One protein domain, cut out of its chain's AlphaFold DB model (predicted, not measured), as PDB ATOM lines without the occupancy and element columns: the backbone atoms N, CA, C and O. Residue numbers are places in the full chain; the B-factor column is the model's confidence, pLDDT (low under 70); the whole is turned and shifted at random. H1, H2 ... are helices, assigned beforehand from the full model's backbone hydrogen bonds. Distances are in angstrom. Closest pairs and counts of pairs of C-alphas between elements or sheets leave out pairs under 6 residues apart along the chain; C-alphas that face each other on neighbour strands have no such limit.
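What this domain is: This is residues 104 to 135 and 143 to 205 of the 385 residues of an uncharacterized protein of Acrocarpospora corrugata (UniProt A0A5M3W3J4). One long helix, H4, makes the length of a rod, with short H1 and H2 packed on its last residues and H3 running back alongside its first. The printed part has 95 residues, with four named helices, H1 to H4 in chain order, and no named strand: all helix. It is extended, with radius of gyration of the C-alphas 19.6 A and spans of 60 by 23 by 20 A.

How they stand to each other: Look first at H1, residues 110 to 118, and H2, residues 120 to 128: close but not clearly touching, about perpendicular at 85 degrees, closest C-alphas Leu 116 and Val 123, 6.9 A. H3, residues 143 to 157, and H4, residues 164 to 198, run opposite ways at a shallow tilt of 10 degrees, close but not clearly touching; closest C-alphas Ile 156 and Ala 167, 7.0 A. H4 touches H2 with residues 193 to 197 alone, closest C-alphas Arg 197 and Val 126, 6.1 A. With residue 192 alone it only just touches H1, 3 pairs of C-alphas within 8 A. Each O i to N i+4 pair is within hydrogen-bond range in H1, H2 and H3; in H4, 30 of 31.

Where its parts are: Find C-alpha 110 at (-45.792, -0.263, -15.680), where H1 begins. H3 is 20.8 A long; H4 runs 50.4 A to C-alpha 198 at (-47.432, -10.425, -29.802).

The domain as a whole: Residues 136 to 142 are not printed; the C-alphas of 135 and 143 are 18.2 A apart. Low confidence, under 70, includes residues 155 to 167.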
ATOM      1  N   LEU A 104     -36.528  -0.872 -23.159       90.81
ATOM      2  CA  LEU A 104     -37.967  -1.123 -23.149       90.81
ATOM      3  C   LEU A 104     -38.699   0.171 -23.485       90.81
ATOM      4  O   LEU A 104     -38.273   1.238 -23.042       90.81
ATOM      5  N   ASP A 105     -39.807   0.044 -24.201       91.81
ATOM      6  CA  ASP A 105     -40.677   1.159 -24.547       91.81
ATOM      7  C   ASP A 105     -41.289   1.806 -23.269       91.81
ATOM      8  O   ASP A 105     -41.849   1.104 -22.403       91.81
ATOM      9  N   PRO A 106     -41.149   3.132 -23.080       89.31
ATOM     10  CA  PRO A 106     -41.755   3.871 -21.973       89.31
ATOM     11  C   PRO A 106     -43.294   3.923 -21.979       89.31
ATOM     12  O   PRO A 106     -43.864   4.224 -20.930       89.31
ATOM     13  N   ASP A 107     -43.968   3.525 -23.060       88.69
ATOM     14  CA  ASP A 107     -45.441   3.487 -23.129       88.69
ATOM     15  C   ASP A 107     -46.055   2.156 -22.659       88.69
ATOM     16  O   ASP A 107     -47.263   2.037 -22.460       88.69
ATOM     17  N   ILE A 108     -45.232   1.130 -22.421       88.81
ATOM     18  CA  ILE A 108     -45.693  -0.161 -21.878       88.81
ATOM     19  C   ILE A 108     -46.366   0.042 -20.501       88.81
ATOM     20  O   ILE A 108     -45.873   0.816 -19.674       88.81
ATOM     21  N   PRO A 109     -47.435  -0.707 -20.170       89.88
ATOM     22  CA  PRO A 109     -47.978  -0.729 -18.814       89.88
ATOM     23  C   PRO A 109     -46.893  -1.012 -17.760       89.88
ATOM     24  O   PRO A 109     -46.074  -1.921 -17.924       89.88
ATOM     25  N   ALA A 110     -46.879  -0.244 -16.666       84.69
ATOM     26  CA  ALA A 110     -45.792  -0.263 -15.680       84.69
ATOM     27  C   ALA A 110     -45.518  -1.663 -15.096       84.69
ATOM     28  O   ALA A 110     -44.356  -2.058 -14.964       84.69
ATOM     29  N   ASP A 111     -46.569  -2.441 -14.825       84.44
ATOM     30  CA  ASP A 111     -46.459  -3.814 -14.320       84.44
ATOM     31  C   ASP A 111     -45.766  -4.740 -15.323       84.44
ATOM     32  O   ASP A 111     -44.862  -5.503 -14.968       84.44
ATOM     33  N   THR A 112     -46.131  -4.630 -16.601       86.56
ATOM     34  CA  THR A 112     -45.520  -5.396 -17.690       86.56
ATOM     35  C   THR A 112     -44.074  -4.969 -17.911       86.56
ATOM     36  O   THR A 112     -43.202  -5.831 -18.020       86.56
ATOM     37  N   ARG A 113     -43.776  -3.662 -17.901       87.31
ATOM     38  CA  ARG A 113     -42.397  -3.155 -17.989       87.31
ATOM     39  C   ARG A 113     -41.536  -3.712 -16.861       87.31
ATOM     40  O   ARG A 113     -40.445  -4.210 -17.122       87.31
ATOM     41  N   LYS A 114     -42.024  -3.659 -15.618       86.00
ATOM     42  CA  LYS A 114     -41.310  -4.173 -14.442       86.00
ATOM     43  C   LYS A 114     -41.063  -5.677 -14.557       86.00
ATOM     44  O   LYS A 114     -39.957  -6.134 -14.269       86.00
ATOM     45  N   ALA A 115     -42.055  -6.433 -15.027       84.69
ATOM     46  CA  ALA A 115     -41.927  -7.868 -15.259       84.69
ATOM     47  C   ALA A 115     -40.894  -8.196 -16.355       84.69
ATOM     48  O   ALA A 115     -40.045  -9.062 -16.153       84.69
ATOM     49  N   LEU A 116     -40.905  -7.471 -17.481       85.81
ATOM     50  CA  LEU A 116     -39.917  -7.631 -18.558       85.81
ATOM     51  C   LEU A 116     -38.510  -7.223 -18.109       85.81
ATOM     52  O   LEU A 116     -37.537  -7.899 -18.431       85.81
ATOM     53  N   GLN A 117     -38.386  -6.149 -17.326       84.94
ATOM     54  CA  GLN A 117     -37.106  -5.685 -16.792       84.94
ATOM     55  C   GLN A 117     -36.494  -6.680 -15.795       84.94
ATOM     56  O   GLN A 117     -35.271  -6.808 -15.737       84.94
ATOM     57  N   ALA A 118     -37.326  -7.393 -15.033       83.12
ATOM     58  CA  ALA A 118     -36.883  -8.453 -14.131       83.12
ATOM     59  C   ALA A 118     -36.384  -9.704 -14.878       83.12
ATOM     60  O   ALA A 118     -35.551 -10.439 -14.349       83.12
ATOM     61  N   ASP A 119     -36.854  -9.939 -16.109       80.81
ATOM     62  CA  ASP A 119     -36.531 -11.129 -16.902       80.81
ATOM     63  C   ASP A 119     -36.087 -10.773 -18.333       80.81
ATOM     64  O   ASP A 119     -36.690 -11.159 -19.332       80.81
ATOM     65  N   LEU A 120     -34.977 -10.038 -18.457       81.50
ATOM     66  CA  LEU A 120     -34.408  -9.674 -19.767       81.50
ATOM     67  C   LEU A 120     -33.978 -10.895 -20.604       81.50
ATOM     68  O   LEU A 120     -33.862 -10.806 -21.828       81.50
ATOM     69  N   ALA A 121     -33.742 -12.042 -19.958       77.75
ATOM     70  CA  ALA A 121     -33.439 -13.291 -20.646       77.75
ATOM     71  C   ALA A 121     -34.646 -13.789 -21.454       77.75
ATOM     72  O   ALA A 121     -34.468 -14.238 -22.588       77.75
ATOM     73  N   LEU A 122     -35.864 -13.636 -20.917       80.94
ATOM     74  CA  LEU A 122     -37.112 -13.907 -21.630       80.94
ATOM     75  C   LEU A 122     -37.221 -13.073 -22.909       80.94
ATOM     76  O   LEU A 122     -37.517 -13.610 -23.973       80.94
ATOM     77  N   VAL A 123     -36.934 -11.774 -22.814       82.44
ATOM     78  CA  VAL A 123     -37.005 -10.840 -23.947       82.44
ATOM     79  C   VAL A 123     -36.055 -11.268 -25.066       82.44
ATOM     80  O   VAL A 123     -36.443 -11.377 -26.231       82.44
ATOM     81  N   ARG A 124     -34.812 -11.601 -24.704       80.94
ATOM     82  CA  ARG A 124     -33.819 -12.093 -25.665       80.94
ATOM     83  C   ARG A 124     -34.229 -13.431 -26.272       80.94
ATOM     84  O   ARG A 124     -34.051 -13.624 -27.474       80.94
ATOM     85  N   HIS A 125     -34.789 -14.340 -25.472       81.75
ATOM     86  CA  HIS A 125     -35.305 -15.616 -25.961       81.75
ATOM     87  C   HIS A 125     -36.415 -15.412 -26.998       81.75
ATOM     88  O   HIS A 125     -36.359 -16.007 -28.071       81.75
ATOM     89  N   VAL A 126     -37.396 -14.557 -26.697       84.50
ATOM     90  CA  VAL A 126     -38.535 -14.280 -27.579       84.50
ATOM     91  C   VAL A 126     -38.076 -13.799 -28.959       84.50
ATOM     92  O   VAL A 126     -38.657 -14.205 -29.960       84.50
ATOM     93  N   ARG A 127     -37.011 -12.990 -29.020       82.69
ATOM     94  CA  ARG A 127     -36.481 -12.444 -30.278       82.69
ATOM     95  C   ARG A 127     -35.547 -13.392 -31.030       82.69
ATOM     96  O   ARG A 127     -35.615 -13.468 -32.248       82.69
ATOM     97  N   THR A 128     -34.651 -14.078 -30.320       79.19
ATOM     98  CA  THR A 128     -33.566 -14.870 -30.940       79.19
ATOM     99  C   THR A 128     -33.882 -16.358 -31.058       79.19
ATOM    100  O   THR A 128     -33.124 -17.096 -31.680       79.19
ATOM    101  N   GLY A 129     -34.941 -16.839 -30.399       73.44
ATOM    102  CA  GLY A 129     -35.228 -18.269 -30.267       73.44
ATOM    103  C   GLY A 129     -34.187 -19.042 -29.446       73.44
ATOM    104  O   GLY A 129     -34.272 -20.265 -29.350       73.44
ATOM    105  N   SER A 130     -33.204 -18.359 -28.841       67.06
ATOM    106  CA  SER A 130     -32.097 -18.987 -28.110       67.06
ATOM    107  C   SER A 130     -32.617 -19.884 -26.979       67.06
ATOM    108  O   SER A 130     -33.462 -19.424 -26.215       67.06
ATOM    109  N   PRO A 131     -32.147 -21.135 -26.813       58.41
ATOM    110  CA  PRO A 131     -32.668 -22.041 -25.792       58.41
ATOM    111  C   PRO A 131     -32.670 -21.405 -24.395       58.41
ATOM    112  O   PRO A 131     -31.665 -20.838 -23.967       58.41
ATOM    113  N   TRP A 132     -33.777 -21.551 -23.652       57.38
ATOM    114  CA  TRP A 132     -33.964 -20.952 -22.314       57.38
ATOM    115  C   TRP A 132     -32.875 -21.367 -21.304       57.38
ATOM    116  O   TRP A 132     -32.724 -20.747 -20.256       57.38
ATOM    117  N   SER A 133     -32.115 -22.430 -21.584       47.56
ATOM    118  CA  SER A 133     -31.398 -23.216 -20.580       47.56
ATOM    119  C   SER A 133     -30.050 -22.672 -20.091       47.56
ATOM    120  O   SER A 133     -29.351 -23.407 -19.399       47.56
ATOM    121  N   ARG A 134     -29.643 -21.426 -20.379       47.06
ATOM    122  CA  ARG A 134     -28.298 -20.960 -19.959       47.06
ATOM    123  C   ARG A 134     -28.143 -19.553 -19.386       47.06
ATOM    124  O   ARG A 134     -27.033 -19.220 -18.977       47.06
ATOM    125  N   TYR A 135     -29.200 -18.755 -19.247       47.75
ATOM    126  CA  TYR A 135     -29.105 -17.524 -18.452       47.75
ATOM    127  C   TYR A 135     -29.598 -17.781 -17.033       47.75
ATOM    128  O   TYR A 135     -30.771 -17.630 -16.714       47.75
ATOM    129  N   ARG A 143     -33.095 -19.172  -2.120       54.66
ATOM    130  CA  ARG A 143     -32.773 -18.824  -0.723       54.66
ATOM    131  C   ARG A 143     -33.916 -19.082   0.279       54.66
ATOM    132  O   ARG A 143     -33.626 -19.688   1.307       54.66
ATOM    133  N   PRO A 144     -35.186 -18.702   0.039       55.75
ATOM    134  CA  PRO A 144     -36.276 -19.076   0.944       55.75
ATOM    135  C   PRO A 144     -36.627 -20.568   0.857       55.75
ATOM    136  O   PRO A 144     -36.873 -21.190   1.883       55.75
ATOM    137  N   GLN A 145     -36.587 -21.168  -0.339       58.69
ATOM    138  CA  GLN A 145     -36.952 -22.576  -0.545       58.69
ATOM    139  C   GLN A 145     -35.927 -23.540   0.067       58.69
ATOM    140  O   GLN A 145     -36.309 -24.481   0.750       58.69
ATOM    141  N   ALA A 146     -34.629 -23.270  -0.093       60.03
ATOM    142  CA  ALA A 146     -33.560 -24.041   0.533       60.03
ATOM    143  C   ALA A 146     -33.576 -23.886   2.059       60.03
ATOM    144  O   ALA A 146     -33.385 -24.871   2.759       60.03
ATOM    145  N   ARG A 147     -33.880 -22.691   2.592       62.31
ATOM    146  CA  ARG A 147     -34.075 -22.494   4.040       62.31
ATOM    147  C   ARG A 147     -35.275 -23.283   4.562       62.31
ATOM    148  O   ARG A 147     -35.157 -23.925   5.593       62.31
ATOM    149  N   PHE A 148     -36.393 -23.299   3.835       61.78
ATOM    150  CA  PHE A 148     -37.582 -24.057   4.231       61.78
ATOM    151  C   PHE A 148     -37.349 -25.575   4.156       61.78
ATOM    152  O   PHE A 148     -37.718 -26.289   5.080       61.78
ATOM    153  N   ILE A 149     -36.668 -26.064   3.113       67.62
ATOM    154  CA  ILE A 149     -36.278 -27.478   2.975       67.62
ATOM    155  C   ILE A 149     -35.299 -27.881   4.083       67.62
ATOM    156  O   ILE A 149     -35.477 -28.934   4.683       67.62
ATOM    157  N   VAL A 150     -34.306 -27.043   4.402       72.31
ATOM    158  CA  VAL A 150     -33.368 -27.295   5.508       72.31
ATOM    159  C   VAL A 150     -34.091 -27.285   6.856       72.31
ATOM    160  O   VAL A 150     -33.834 -28.169   7.661       72.31
ATOM    161  N   CYS A 151     -35.039 -26.371   7.091       68.75
ATOM    162  CA  CYS A 151     -35.848 -26.369   8.314       68.75
ATOM    163  C   CYS A 151     -36.746 -27.609   8.420       68.75
ATOM    164  O   CYS A 151     -36.846 -28.186   9.496       68.75
ATOM    165  N   VAL A 152     -37.365 -28.054   7.322       66.38
ATOM    166  CA  VAL A 152     -38.196 -29.268   7.301       66.38
ATOM    167  C   VAL A 152     -37.340 -30.520   7.497       66.38
ATOM    168  O   VAL A 152     -37.707 -31.381   8.289       66.38
ATOM    169  N   LEU A 153     -36.178 -30.613   6.845       68.38
ATOM    170  CA  LEU A 153     -35.234 -31.714   7.048       68.38
ATOM    171  C   LEU A 153     -34.698 -31.725   8.482       68.38
ATOM    172  O   LEU A 153     -34.694 -32.780   9.104       68.38
ATOM    173  N   ALA A 154     -34.332 -30.571   9.040       70.00
ATOM    174  CA  ALA A 154     -33.911 -30.460  10.433       70.00
ATOM    175  C   ALA A 154     -35.038 -30.861  11.401       70.00
ATOM    176  O   ALA A 154     -34.787 -31.598  12.347       70.00
ATOM    177  N   PHE A 155     -36.286 -30.457  11.139       65.06
ATOM    178  CA  PHE A 155     -37.448 -30.811  11.962       65.06
ATOM    179  C   PHE A 155     -37.799 -32.308  11.887       65.06
ATOM    180  O   PHE A 155     -38.201 -32.898  12.887       65.06
ATOM    181  N   ILE A 156     -37.608 -32.940  10.722       66.00
ATOM    182  CA  ILE A 156     -37.769 -34.392  10.536       66.00
ATOM    183  C   ILE A 156     -36.655 -35.161  11.260       66.00
ATOM    184  O   ILE A 156     -36.938 -36.175  11.889       66.00
ATOM    185  N   TRP A 157     -35.414 -34.674  11.211       61.72
ATOM    186  CA  TRP A 157     -34.268 -35.299  11.881       61.72
ATOM    187  C   TRP A 157     -34.294 -35.155  13.409       61.72
ATOM    188  O   TRP A 157     -33.743 -36.006  14.100       61.72
ATOM    189  N   LEU A 158     -34.935 -34.110  13.944       64.25
ATOM    190  CA  LEU A 158     -34.981 -33.842  15.387       64.25
ATOM    191  C   LEU A 158     -36.194 -34.458  16.107       64.25
ATOM    192  O   LEU A 158     -36.295 -34.335  17.326       64.25
ATOM    193  N   SER A 159     -37.125 -35.095  15.389       61.00
ATOM    194  CA  SER A 159     -38.362 -35.621  15.977       61.00
ATOM    195  C   SER A 159     -38.323 -37.151  16.124       61.00
ATOM    196  O   SER A 159     -38.382 -37.867  15.122       61.00
ATOM    197  N   PRO A 160     -38.267 -37.691  17.357       59.00
ATOM    198  CA  PRO A 160     -38.038 -39.118  17.606       59.00
ATOM    199  C   PRO A 160     -39.267 -40.018  17.377       59.00
ATOM    200  O   PRO A 160     -39.184 -41.228  17.571       59.00
ATOM    201  N   SER A 161     -40.413 -39.463  16.973       66.75
ATOM    202  CA  SER A 161     -41.702 -40.174  16.896       66.75
ATOM    203  C   SER A 161     -42.375 -40.133  15.515       66.75
ATOM    204  O   SER A 161     -43.516 -40.573  15.357       66.75
ATOM    205  N   ILE A 162     -41.681 -39.653  14.477       59.91
ATOM    206  CA  ILE A 162     -42.210 -39.619  13.106       59.91
ATOM    207  C   ILE A 162     -41.862 -40.930  12.390       59.91
ATOM    208  O   ILE A 162     -40.756 -41.112  11.891       59.91
ATOM    209  N   GLY A 163     -42.824 -41.852  12.297       65.56
ATOM    210  CA  GLY A 163     -42.677 -43.056  11.472       65.56
ATOM    211  C   GLY A 163     -42.469 -42.715   9.989       65.56
ATOM    212  O   GLY A 163     -43.070 -41.764   9.479       65.56
ATOM    213  N   PHE A 164     -41.657 -43.516   9.283       62.38
ATOM    214  CA  PHE A 164     -41.285 -43.350   7.864       62.38
ATOM    215  C   PHE A 164     -42.455 -42.947   6.942       62.38
ATOM    216  O   PHE A 164     -42.288 -42.112   6.051       62.38
ATOM    217  N   ALA A 165     -43.659 -43.472   7.191       64.56
ATOM    218  CA  ALA A 165     -44.864 -43.168   6.420       64.56
ATOM    219  C   ALA A 165     -45.290 -41.683   6.472       64.56
ATOM    220  O   ALA A 165     -45.734 -41.130   5.467       64.56
ATOM    221  N   ARG A 166     -45.127 -41.000   7.616       63.44
ATOM    222  CA  ARG A 166     -45.496 -39.578   7.766       63.44
ATOM    223  C   ARG A 166     -44.441 -38.650   7.164       63.44
ATOM    224  O   ARG A 166     -44.802 -37.628   6.584       63.44
ATOM    225  N   ALA A 167     -43.161 -39.026   7.235       68.06
ATOM    226  CA  ALA A 167     -42.077 -38.298   6.573       68.06
ATOM    227  C   ALA A 167     -42.228 -38.337   5.042       68.06
ATOM    228  O   ALA A 167     -42.138 -37.298   4.388       68.06
ATOM    229  N   ALA A 168     -42.556 -39.503   4.474       71.00
ATOM    230  CA  ALA A 168     -42.830 -39.644   3.043       71.00
ATOM    231  C   ALA A 168     -44.024 -38.784   2.587       71.00
ATOM    232  O   ALA A 168     -43.959 -38.140   1.539       71.00
ATOM    233  N   LEU A 169     -45.087 -38.708   3.398       74.62
ATOM    234  CA  LEU A 169     -46.261 -37.883   3.102       74.62
ATOM    235  C   LEU A 169     -45.940 -36.379   3.138       74.62
ATOM    236  O   LEU A 169     -46.350 -35.648   2.240       74.62
ATOM    237  N   LEU A 170     -45.152 -35.918   4.116       70.38
ATOM    238  CA  LEU A 170     -44.704 -34.521   4.186       70.38
ATOM    239  C   LEU A 170     -43.796 -34.145   3.011       70.38
ATOM    240  O   LEU A 170     -43.957 -33.064   2.446       70.38
ATOM    241  N   ILE A 171     -42.891 -35.038   2.601       75.31
ATOM    242  CA  ILE A 171     -42.052 -34.835   1.413       75.31
ATOM    243  C   ILE A 171     -42.923 -34.758   0.156       75.31
ATOM    244  O   ILE A 171     -42.730 -33.853  -0.652       75.31
ATOM    245  N   GLY A 172     -43.907 -35.650   0.005       77.31
ATOM    246  CA  GLY A 172     -44.841 -35.640  -1.123       77.31
ATOM    247  C   GLY A 172     -45.681 -34.362  -1.194       77.31
ATOM    248  O   GLY A 172     -45.796 -33.764  -2.263       77.31
ATOM    249  N   VAL A 173     -46.203 -33.889  -0.059       78.81
ATOM    250  CA  VAL A 173     -46.940 -32.617   0.027       78.81
ATOM    251  C   VAL A 173     -46.022 -31.434  -0.273       78.81
ATOM    252  O   VAL A 173     -46.408 -30.552  -1.033       78.81
ATOM    253  N   LEU A 174     -44.789 -31.426   0.241       72.50
ATOM    254  CA  LEU A 174     -43.804 -30.385  -0.055       72.50
ATOM    255  C   LEU A 174     -43.461 -30.352  -1.550       72.50
ATOM    256  O   LEU A 174     -43.435 -29.279  -2.147       72.50
ATOM    257  N   PHE A 175     -43.257 -31.517  -2.172       77.56
ATOM    258  CA  PHE A 175     -43.033 -31.633  -3.613       77.56
ATOM    259  C   PHE A 175     -44.258 -31.170  -4.408       77.56
ATOM    260  O   PHE A 175     -44.110 -30.454  -5.397       77.56
ATOM    261  N   GLY A 176     -45.464 -31.519  -3.952       77.38
ATOM    262  CA  GLY A 176     -46.734 -31.074  -4.521       77.38
ATOM    263  C   GLY A 176     -46.880 -29.553  -4.477       77.38
ATOM    264  O   GLY A 176     -47.051 -28.925  -5.519       77.38
ATOM    265  N   VAL A 177     -46.710 -28.942  -3.304       73.56
ATOM    266  CA  VAL A 177     -46.758 -27.485  -3.107       73.56
ATOM    267  C   VAL A 177     -45.674 -26.788  -3.932       73.56
ATOM    268  O   VAL A 177     -45.975 -25.840  -4.656       73.56
ATOM    269  N   LEU A 178     -44.434 -27.288  -3.917       70.81
ATOM    270  CA  LEU A 178     -43.341 -26.746  -4.726       70.81
ATOM    271  C   LEU A 178     -43.655 -26.843  -6.224       70.81
ATOM    272  O   LEU A 178     -43.397 -25.896  -6.963       70.81
ATOM    273  N   SER A 179     -44.251 -27.950  -6.676       71.12
ATOM    274  CA  SER A 179     -44.649 -28.136  -8.072       71.12
ATOM    275  C   SER A 179     -45.747 -27.159  -8.493       71.12
ATOM    276  O   SER A 179     -45.652 -26.586  -9.578       71.12
ATOM    277  N   VAL A 180     -46.731 -26.892  -7.624       69.56
ATOM    278  CA  VAL A 180     -47.797 -25.906  -7.853       69.56
ATOM    279  C   VAL A 180     -47.215 -24.497  -7.909       69.56
ATOM    280  O   VAL A 180     -47.470 -23.787  -8.880       69.56
ATOM    281  N   PHE A 181     -46.349 -24.117  -6.965       62.50
ATOM    282  CA  PHE A 181     -45.642 -22.831  -6.998       62.50
ATOM    283  C   PHE A 181     -44.792 -22.672  -8.268       62.50
ATOM    284  O   PHE A 181     -44.812 -21.616  -8.903       62.50
ATOM    285  N   ARG A 182     -44.091 -23.732  -8.698       63.50
ATOM    286  CA  ARG A 182     -43.314 -23.727  -9.948       63.50
ATOM    287  C   ARG A 182     -44.215 -23.559 -11.171       63.50
ATOM    288  O   ARG A 182     -43.862 -22.823 -12.087       63.50
ATOM    289  N   ARG A 183     -45.376 -24.220 -11.182       57.66
ATOM    290  CA  ARG A 183     -46.361 -24.167 -12.274       57.66
ATOM    291  C   ARG A 183     -47.042 -22.801 -12.363       57.66
ATOM    292  O   ARG A 183     -47.236 -22.294 -13.461       57.66
ATOM    293  N   MET A 184     -47.329 -22.185 -11.220       57.06
ATOM    294  CA  MET A 184     -47.937 -20.857 -11.123       57.06
ATOM    295  C   MET A 184     -46.949 -19.742 -11.513       57.06
ATOM    296  O   MET A 184     -47.327 -18.784 -12.178       57.06
ATOM    297  N   GLY A 185     -45.656 -19.898 -11.201       59.47
ATOM    298  CA  GLY A 185     -44.602 -19.016 -11.723       59.47
ATOM    299  C   GLY A 185     -44.333 -19.206 -13.224       59.47
ATOM    300  O   GLY A 185     -44.056 -18.242 -13.939       59.47
ATOM    301  N   ALA A 186     -44.450 -20.441 -13.727       62.12
ATOM    302  CA  ALA A 186     -44.287 -20.745 -15.148       62.12
ATOM    303  C   ALA A 186     -45.422 -20.167 -16.008       62.12
ATOM    304  O   ALA A 186     -45.145 -19.641 -17.084       62.12
ATOM    305  N   SER A 187     -46.672 -20.196 -15.529       67.00
ATOM    306  CA  SER A 187     -47.821 -19.654 -16.271       67.00
ATOM    307  C   SER A 187     -47.743 -18.132 -16.440       67.00
ATOM    308  O   SER A 187     -48.035 -17.621 -17.521       67.00
ATOM    309  N   GLY A 188     -47.272 -17.402 -15.422       72.19
ATOM    310  CA  GLY A 188     -47.023 -15.960 -15.521       72.19
ATOM    311  C   GLY A 188     -45.948 -15.614 -16.557       72.19
ATOM    312  O   GLY A 188     -46.149 -14.731 -17.389       72.19
ATOM    313  N   ARG A 189     -44.830 -16.357 -16.571       74.69
ATOM    314  CA  ARG A 189     -43.750 -16.167 -17.557       74.69
ATOM    315  C   ARG A 189     -44.157 -16.542 -18.979       74.69
ATOM    316  O   ARG A 189     -43.743 -15.866 -19.912       74.69
ATOM    317  N   GLN A 190     -44.957 -17.594 -19.156       79.31
ATOM    318  CA  GLN A 190     -45.484 -17.984 -20.468       79.31
ATOM    319  C   GLN A 190     -46.388 -16.897 -21.050       79.31
ATOM    320  O   GLN A 190     -46.155 -16.471 -22.178       79.31
ATOM    321  N   ARG A 191     -47.326 -16.367 -20.254       79.81
ATOM    322  CA  ARG A 191     -48.168 -15.229 -20.657       79.81
ATOM    323  C   ARG A 191     -47.332 -13.999 -20.998       79.81
ATOM    324  O   ARG A 191     -47.585 -13.343 -22.001       79.81
ATOM    325  N   LEU A 192     -46.301 -13.703 -20.204       81.62
ATOM    326  CA  LEU A 192     -45.391 -12.593 -20.485       81.62
ATOM    327  C   LEU A 192     -44.613 -12.804 -21.795       81.62
ATOM    328  O   LEU A 192     -44.436 -11.861 -22.559       81.62
ATOM    329  N   ALA A 193     -44.185 -14.037 -22.077       83.69
ATOM    330  CA  ALA A 193     -43.518 -14.391 -23.328       83.69
ATOM    331  C   ALA A 193     -44.462 -14.278 -24.532       83.69
ATOM    332  O   ALA A 193     -44.047 -13.812 -25.588       83.69
ATOM    333  N   GLU A 194     -45.721 -14.690 -24.385       85.38
ATOM    334  CA  GLU A 194     -46.762 -14.528 -25.405       85.38
ATOM    335  C   GLU A 194     -47.052 -13.051 -25.676       85.38
ATOM    336  O   GLU A 194     -47.044 -12.642 -26.832       85.38
ATOM    337  N   LEU A 195     -47.201 -12.232 -24.630       85.88
ATOM    338  CA  LEU A 195     -47.375 -10.783 -24.763       85.88
ATOM    339  C   LEU A 195     -46.176 -10.122 -25.453       85.88
ATOM    340  O   LEU A 195     -46.363  -9.292 -26.341       85.88
ATOM    341  N   ALA A 196     -44.954 -10.517 -25.087       86.56
ATOM    342  CA  ALA A 196     -43.732 -10.034 -25.723       86.56
ATOM    343  C   ALA A 196     -43.616 -10.483 -27.193       86.56
ATOM    344  O   ALA A 196     -43.131  -9.723 -28.026       86.56
ATOM    345  N   ARG A 197     -44.077 -11.695 -27.536       86.25
ATOM    346  CA  ARG A 197     -44.142 -12.175 -28.930       86.25
ATOM    347  C   ARG A 197     -45.185 -11.424 -29.746       86.25
ATOM    348  O   ARG A 197     -44.913 -11.089 -30.892       86.25
ATOM    349  N   ALA A 198     -46.354 -11.172 -29.161       89.69
ATOM    350  CA  ALA A 198     -47.432 -10.425 -29.802       89.69
ATOM    351  C   ALA A 198     -47.045  -8.958 -30.048       89.69
ATOM    352  O   ALA A 198     -47.509  -8.360 -31.014       89.69
ATOM    353  N   ASN A 199     -46.160  -8.399 -29.215       89.19
ATOM    354  CA  ASN A 199     -45.727  -7.005 -29.284       89.19
ATOM    355  C   ASN A 199     -44.197  -6.888 -29.436       89.19
ATOM    356  O   ASN A 199     -43.505  -6.431 -28.522       89.19
ATOM    357  N   PRO A 200     -43.631  -7.252 -30.602       84.69
ATOM    358  CA  PRO A 200     -42.183  -7.246 -30.831       84.69
ATOM    359  C   PRO A 200     -41.563  -5.840 -30.865       84.69
ATOM    360  O   PRO A 200     -40.338  -5.724 -30.912       84.69
ATOM    361  N   GLY A 201     -42.392  -4.789 -30.899       87.56
ATOM    362  CA  GLY A 201     -41.981  -3.386 -30.873       87.56
ATOM    363  C   GLY A 201     -41.766  -2.817 -29.470       87.56
ATOM    364  O   GLY A 201     -41.279  -1.705 -29.362       87.56
ATOM    365  N   TRP A 202     -42.088  -3.558 -28.406       90.44
ATOM    366  CA  TRP A 202     -41.946  -3.090 -27.018       90.44
ATOM    367  C   TRP A 202     -40.507  -3.086 -26.498       90.44
ATOM    368  O   TRP A 202     -40.221  -2.544 -25.433       90.44
ATOM    369  N   PHE A 203     -39.582  -3.736 -27.194       90.81
ATOM    370  CA  PHE A 203     -38.217  -3.871 -26.716       90.81
ATOM    371  C   PHE A 203     -37.221  -3.913 -27.864       90.81
ATOM    372  O   PHE A 203     -37.517  -4.401 -28.953       90.81
ATOM    373  N   LEU A 204     -36.017  -3.428 -27.577       92.12
ATOM    374  CA  LEU A 204     -34.874  -3.450 -28.482       92.12
ATOM    375  C   LEU A 204     -33.698  -4.138 -27.791       92.12
ATOM    376  O   LEU A 204     -33.357  -3.804 -26.649       92.12
ATOM    377  N   ILE A 205     -33.091  -5.107 -28.473       90.56
ATOM    378  CA  ILE A 205     -31.937  -5.881 -28.001       90.56
ATOM    379  C   ILE A 205     -30.669  -5.527 -28.785       90.56
ATOM    380  O   ILE A 205     -30.720  -4.879 -29.822       90.56
TER     381      ILE A 205